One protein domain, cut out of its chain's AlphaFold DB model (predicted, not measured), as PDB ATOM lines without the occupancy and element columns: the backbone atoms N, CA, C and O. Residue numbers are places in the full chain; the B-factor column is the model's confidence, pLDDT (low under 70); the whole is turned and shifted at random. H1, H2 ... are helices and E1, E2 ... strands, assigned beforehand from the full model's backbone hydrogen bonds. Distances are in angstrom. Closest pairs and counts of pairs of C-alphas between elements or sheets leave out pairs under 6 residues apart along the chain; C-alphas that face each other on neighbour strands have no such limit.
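This is residues 5 to 56 of the 59 residues of an uncharacterized protein of Desulfosporosinus sp. OT (UniProt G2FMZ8). A small three-strand antiparallel sheet, E1 - E2 - E3, is followed by a separate two-strand hairpin, E4 and E5, with the one short helix H1 after it; the long loop around Asp 23 makes one end of the longest axis. The 52 printed residues hold five named strands, then one helix, mostly strand, with under half of the residues in named elements. The whole is only just compact, close to loose, with a radius of gyration of 11.8 A, and only just flat, spanning 37 by 25 by 12 A.

E1, residues 5 to 9, E2, 14 to 18, and E3, 30 to 33, form a meander, each strand the antiparallel neighbour of the one before. N 7 and O 16 are 3.0 A apart, N 17 and O 30 2.8 A, both within hydrogen-bond range. E4, residues 37 to 39, and E5, 47 to 49, form an antiparallel hairpin, with N 38 and O 48 2.9 A apart, within hydrogen-bond range. The closest C-alphas of E3 and E4, those of Tyr 32 and Ile 38, are 7.8 A apart. H1, residues 51 to 54, is not on the three-strand sheet and is too short for an O i to N i+4 pair; its one O i to N i+3 pair is within range.

E1 begins at C-alpha 5 (211.431, 143.231, 253.576) and is 13.6 A long; E2 is 13.2 A and E3 10.4 A. H1 ends at C-alpha 54 (228.393, 135.716, 254.031).

The farthest C-alphas, Asp 23 and Ser 56, are 37.5 A apart. The printed part has no cut, the E2 to E3 link is long, and no printed residue is under 70 in pLDDT.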
ATOM      1  N   ARG A   5     210.354 142.814 254.490       85.25
ATOM      2  CA  ARG A   5     211.431 143.231 253.576       85.25
ATOM      3  C   ARG A   5     212.784 143.078 254.244       85.25
ATOM      4  O   ARG A   5     212.931 143.395 255.421       85.25
ATOM      5  N   LEU A   6     213.754 142.626 253.460       87.00
ATOM      6  CA  LEU A   6     215.149 142.497 253.851       87.00
ATOM      7  C   LEU A   6     216.001 143.318 252.889       87.00
ATOM      8  O   LEU A   6     215.754 143.302 251.682       87.00
ATOM      9  N   PHE A   7     216.995 144.009 253.429       91.31
ATOM     10  CA  PHE A   7     218.058 144.645 252.659       91.31
ATOM     11  C   PHE A   7     219.388 144.026 253.074       91.31
ATOM     12  O   PHE A   7     219.616 143.801 254.263       91.31
ATOM     13  N   LEU A   8     220.233 143.732 252.088       91.00
ATOM     14  CA  LEU A   8     221.556 143.149 252.277       91.00
ATOM     15  C   LEU A   8     222.594 144.179 251.845       91.00
ATOM     16  O   LEU A   8     222.491 144.716 250.742       91.00
ATOM     17  N   GLU A   9     223.584 144.414 252.697       92.94
ATOM     18  CA  GLU A   9     224.793 145.173 252.379       92.94
ATOM     19  C   GLU A   9     225.978 144.197 252.410       92.94
ATOM     20  O   GLU A   9     226.541 143.953 253.480       92.94
ATOM     21  N   PRO A  10     226.326 143.575 251.266       89.31
ATOM     22  CA  PRO A  10     227.331 142.518 251.186       89.31
ATOM     23  C   PRO A  10     228.705 142.901 251.738       89.31
ATOM     24  O   PRO A  10     229.304 142.138 252.488       89.31
ATOM     25  N   GLU A  11     229.196 144.089 251.391       90.00
ATOM     26  CA  GLU A  11     230.541 144.554 251.734       90.00
ATOM     27  C   GLU A  11     230.679 144.837 253.232       90.00
ATOM     28  O   GLU A  11     231.715 144.549 253.828       90.00
ATOM     29  N   GLY A  12     229.624 145.384 253.844       92.00
ATOM     30  CA  GLY A  12     229.539 145.597 255.291       92.00
ATOM     31  C   GLY A  12     229.099 144.355 256.064       92.00
ATOM     32  O   GLY A  12     229.143 144.364 257.291       92.00
ATOM     33  N   LYS A  13     228.668 143.307 255.351       94.56
ATOM     34  CA  LYS A  13     228.053 142.089 255.886       94.56
ATOM     35  C   LYS A  13     226.907 142.374 256.856       94.56
ATOM     36  O   LYS A  13     226.810 141.792 257.937       94.56
ATOM     37  N   LEU A  14     226.046 143.308 256.458       95.50
ATOM     38  CA  LEU A  14     224.890 143.729 257.242       95.50
ATOM     39  C   LEU A  14     223.589 143.255 256.598       95.50
ATOM     40  O   LEU A  14     223.418 143.289 255.375       95.50
ATOM     41  N   VAL A  15     222.639 142.866 257.445       95.25
ATOM     42  CA  VAL A  15     221.256 142.572 257.072       95.25
ATOM     43  C   VAL A  15     220.338 143.519 257.825       95.25
ATOM     44  O   VAL A  15     220.325 143.535 259.053       95.25
ATOM     45  N   THR A  16     219.528 144.281 257.096       95.00
ATOM     46  CA  THR A  16     218.492 145.134 257.686       95.00
ATOM     47  C   THR A  16     217.119 144.498 257.488       95.00
ATOM     48  O   THR A  16     216.683 144.278 256.353       95.00
ATOM     49  N   VAL A  17     216.419 144.221 258.588       92.44
ATOM     50  CA  VAL A  17     215.108 143.563 258.614       92.44
ATOM     51  C   VAL A  17     214.011 144.581 258.896       92.44
ATOM     52  O   VAL A  17     214.021 145.270 259.915       92.44
ATOM     53  N   PHE A  18     213.011 144.636 258.018       91.00
ATOM     54  CA  PHE A  18     211.816 145.454 258.194       91.00
ATOM     55  C   PHE A  18     210.601 144.565 258.454       91.00
ATOM     56  O   PHE A  18     210.097 143.882 257.556       91.00
ATOM     57  N   THR A  19     210.092 144.626 259.684       88.06
ATOM     58  CA  THR A  19     208.885 143.898 260.090       88.06
ATOM     59  C   THR A  19     207.643 144.760 259.888       88.06
ATOM     60  O   THR A  19     207.549 145.877 260.406       88.06
ATOM     61  N   LEU A  20     206.671 144.231 259.141       88.44
ATOM     62  CA  LEU A  20     205.359 144.844 258.972       88.44
ATOM     63  C   LEU A  20     204.521 144.654 260.237       88.44
ATOM     64  O   LEU A  20     204.234 143.528 260.650       88.44
ATOM     65  N   GLN A  21     204.119 145.768 260.838       84.62
ATOM     66  CA  GLN A  21     203.312 145.794 262.051       84.62
ATOM     67  C   GLN A  21     201.813 145.687 261.729       84.62
ATOM     68  O   GLN A  21     201.386 145.726 260.571       84.62
ATOM     69  N   GLY A  22     200.984 145.535 262.768       85.62
ATOM     70  CA  GLY A  22     199.529 145.363 262.627       85.62
ATOM     71  C   GLY A  22     198.808 146.529 261.936       85.62
ATOM     72  O   GLY A  22     197.720 146.343 261.395       85.62
ATOM     73  N   ASP A  23     199.426 147.709 261.896       91.38
ATOM     74  CA  ASP A  23     198.925 148.916 261.228       91.38
ATOM     75  C   ASP A  23     199.296 148.999 259.733       91.38
ATOM     76  O   ASP A  23     198.985 149.991 259.070       91.38
ATOM     77  N   ARG A  24     199.925 147.948 259.185       87.44
ATOM     78  CA  ARG A  24     200.447 147.875 257.810       87.44
ATOM     79  C   ARG A  24     201.567 148.878 257.522       87.44
ATOM     80  O   ARG A  24     201.767 149.259 256.368       87.44
ATOM     81  N   ARG A  25     202.317 149.290 258.544       90.06
ATOM     82  CA  ARG A  25     203.548 150.073 258.394       90.06
ATOM     83  C   ARG A  25     204.753 149.251 258.829       90.06
ATOM     84  O   ARG A  25     204.650 148.373 259.685       90.06
ATOM     85  N   TYR A  26     205.902 149.525 258.219       90.31
ATOM     86  CA  TYR A  26     207.162 148.996 258.727       90.31
ATOM     87  C   TYR A  26     207.529 149.747 260.005       90.31
ATOM     88  O   TYR A  26     207.457 150.978 260.047       90.31
ATOM     89  N   GLY A  27     207.884 148.994 261.045       86.50
ATOM     90  CA  GLY A  27     208.438 149.564 262.269       86.50
ATOM     91  C   GLY A  27     209.868 150.075 262.073       86.50
ATOM     92  O   GLY A  27     210.376 150.164 260.953       86.50
ATOM     93  N   ARG A  28     210.540 150.375 263.189       92.69
ATOM     94  CA  ARG A  28     211.991 150.588 263.183       92.69
ATOM     95  C   ARG A  28     212.676 149.320 262.641       92.69
ATOM     96  O   ARG A  28     212.271 148.236 263.056       92.69
ATOM     97  N   PRO A  29     213.663 149.442 261.738       93.94
ATOM     98  CA  PRO A  29     214.404 148.283 261.279       93.94
ATOM     99  C   PRO A  29     215.324 147.736 262.368       93.94
ATOM    100  O   PRO A  29     215.890 148.503 263.154       93.94
ATOM    101  N   ASP A  30     215.513 146.425 262.329       93.75
ATOM    102  CA  ASP A  30     216.557 145.725 263.066       93.75
ATOM    103  C   ASP A  30     217.755 145.514 262.134       93.75
ATOM    104  O   ASP A  30     217.577 145.210 260.952       93.75
ATOM    105  N   ILE A  31     218.970 145.713 262.643       95.38
ATOM    106  CA  ILE A  31     220.214 145.560 261.880       95.38
ATOM    107  C   ILE A  31     221.011 144.425 262.510       95.38
ATOM    108  O   ILE A  31     221.217 144.424 263.723       95.38
ATOM    109  N   TYR A  32     221.454 143.499 261.671       96.25
ATOM    110  CA  TYR A  32     222.202 142.306 262.042       96.25
ATOM    111  C   TYR A  32     223.525 142.265 261.279       96.25
ATOM    112  O   TYR A  32     223.601 142.708 260.132       96.25
ATOM    113  N   SER A  33     224.546 141.721 261.921       96.06
ATOM    114  CA  SER A  33     225.865 141.424 261.369       96.06
ATOM    115  C   SER A  33     225.987 139.946 260.977       96.06
ATOM    116  O   SER A  33     225.098 139.145 261.259       96.06
ATOM    117  N   GLU A  34     227.092 139.563 260.334       95.38
ATOM    118  CA  GLU A  34     227.340 138.167 259.939       95.38
ATOM    119  C   GLU A  34     227.347 137.165 261.102       95.38
ATOM    120  O   GLU A  34     227.041 135.995 260.890       95.38
ATOM    121  N   ASP A  35     227.661 137.610 262.318       96.06
ATOM    122  CA  ASP A  35     227.743 136.745 263.499       96.06
ATOM    123  C   ASP A  35     226.384 136.547 264.194       96.06
ATOM    124  O   ASP A  35     226.278 135.771 265.148       96.06
ATOM    125  N   ASP A  36     225.336 137.233 263.730       96.94
ATOM    126  CA  ASP A  36     224.015 137.192 264.345       96.94
ATOM    127  C   ASP A  36     223.119 136.066 263.797       96.94
ATOM    128  O   ASP A  36     223.270 135.548 262.686       96.94
ATOM    129  N   GLU A  37     222.095 135.736 264.585       95.44
ATOM    130  CA  GLU A  37     220.993 134.868 264.181       95.44
ATOM    131  C   GLU A  37     219.677 135.652 264.117       95.44
ATOM    132  O   GLU A  37     219.318 136.385 265.043       95.44
ATOM    133  N   ILE A  38     218.903 135.452 263.049       91.94
ATOM    134  CA  ILE A  38     217.573 136.055 262.898       91.94
ATOM    135  C   ILE A  38     216.501 135.023 263.249       91.94
ATOM    136  O   ILE A  38     216.374 133.986 262.594       91.94
ATOM    137  N   LYS A  39     215.661 135.341 264.240       89.44
ATOM    138  CA  LYS A  39     214.413 134.611 264.517       89.44
ATOM    139  C   LYS A  39     213.264 135.209 263.718       89.44
ATOM    140  O   LYS A  39     212.935 136.385 263.874       89.44
ATOM    141  N   VAL A  40     212.621 134.395 262.886       82.69
ATOM    142  CA  VAL A  40     211.548 134.867 262.001       82.69
ATOM    143  C   VAL A  40     210.202 134.787 262.718       82.69
ATOM    144  O   VAL A  40     209.775 133.726 263.154       82.69
ATOM    145  N   SER A  41     209.476 135.901 262.810       77.19
ATOM    146  CA  SER A  41     208.229 135.976 263.595       77.19
ATOM    147  C   SER A  41     207.065 135.132 263.050       77.19
ATOM    148  O   SER A  41     206.113 134.861 263.778       77.19
ATOM    149  N   ILE A  42     207.119 134.721 261.779       80.62
ATOM    150  CA  ILE A  42     206.083 133.898 261.125       80.62
ATOM    151  C   ILE A  42     206.300 132.400 261.396       80.62
ATOM    152  O   ILE A  42     205.333 131.642 261.442       80.62
ATOM    153  N   PHE A  43     207.553 131.985 261.600       87.19
ATOM    154  CA  PHE A  43     207.945 130.598 261.832       87.19
ATOM    155  C   PHE A  43     208.767 130.541 263.124       87.19
ATOM    156  O   PHE A  43     209.981 130.730 263.065       87.19
ATOM    157  N   PRO A  44     208.133 130.312 264.289       81.94
ATOM    158  CA  PRO A  44     208.799 130.435 265.589       81.94
ATOM    159  C   PRO A  44     209.986 129.476 265.763       81.94
ATOM    160  O   PRO A  44     210.890 129.770 266.541       81.94
ATOM    161  N   ASP A  45     210.002 128.378 265.005       92.69
ATOM    162  CA  ASP A  45     211.049 127.354 265.047       92.69
ATOM    163  C   ASP A  45     212.153 127.568 263.996       92.69
ATOM    164  O   ASP A  45     213.111 126.798 263.936       92.69
ATOM    165  N   LEU A  46     212.036 128.599 263.149       91.12
ATOM    166  CA  LEU A  46     213.047 128.926 262.147       91.12
ATOM    167  C   LEU A  46     214.023 129.970 262.695       91.12
ATOM    168  O   LEU A  46     213.654 131.111 262.990       91.12
ATOM    169  N   VAL A  47     215.291 129.578 262.753       93.31
ATOM    170  CA  VAL A  47     216.422 130.451 263.061       93.31
ATOM    171  C   VAL A  47     217.330 130.500 261.839       93.31
ATOM    172  O   VAL A  47     217.737 129.460 261.323       93.31
ATOM    173  N   VAL A  48     217.624 131.704 261.356       92.12
ATOM    174  CA  VAL A  48     218.541 131.924 260.236       92.12
ATOM    175  C   VAL A  48     219.895 132.329 260.804       92.12
ATOM    176  O   VAL A  48     220.026 133.426 261.336       92.12
ATOM    177  N   ASN A  49     220.889 131.452 260.680       95.19
ATOM    178  CA  ASN A  49     222.280 131.775 260.983       95.19
ATOM    179  C   ASN A  49     222.874 132.566 259.807       95.19
ATOM    180  O   ASN A  49     222.880 132.064 258.680       95.19
ATOM    181  N   LEU A  50     223.323 133.801 260.055       94.25
ATOM    182  CA  LEU A  50     223.832 134.684 259.001       94.25
ATOM    183  C   LEU A  50     225.267 134.375 258.588       94.25
ATOM    184  O   LEU A  50     225.650 134.700 257.466       94.25
ATOM    185  N   LYS A  51     226.032 133.672 259.420       93.62
ATOM    186  CA  LYS A  51     227.414 133.329 259.113       93.62
ATOM    187  C   LYS A  51     227.580 132.613 257.759       93.62
ATOM    188  O   LYS A  51     228.309 133.127 256.912       93.62
ATOM    189  N   PRO A  52     226.869 131.501 257.476       93.19
ATOM    190  CA  PRO A  52     226.974 130.827 256.180       93.19
ATOM    191  C   PRO A  52     226.453 131.654 254.996       93.19
ATOM    192  O   PRO A  52     226.753 131.323 253.853       93.19
ATOM    193  N   VAL A  53     225.679 132.721 255.232       89.44
ATOM    194  CA  VAL A  53     225.182 133.609 254.166       89.44
ATOM    195  C   VAL A  53     226.318 134.457 253.590       89.44
ATOM    196  O   VAL A  53     226.334 134.721 252.389       89.44
ATOM    197  N   PHE A  54     227.277 134.856 254.428       89.81
ATOM    198  CA  PHE A  54     228.393 135.716 254.031       89.81
ATOM    199  C   PHE A  54     229.693 134.960 253.736       89.81
ATOM    200  O   PHE A  54     230.636 135.571 253.237       89.81
ATOM    201  N   ASP A  55     229.749 133.648 253.973       89.19
ATOM    202  CA  ASP A  55     230.964 132.841 253.783       89.19
ATOM    203  C   ASP A  55     231.510 132.883 252.333       89.19
ATOM    204  O   ASP A  55     232.705 132.681 252.129       89.19
ATOM    205  N   SER A  56     230.676 133.176 251.323       80.44
ATOM    206  CA  SER A  56     231.104 133.310 249.917       80.44
ATOM    207  C   SER A  56     231.432 134.744 249.484       80.44
ATOM    208  O   SER A  56     231.662 134.993 248.300       80.44
TER     209      SER A  56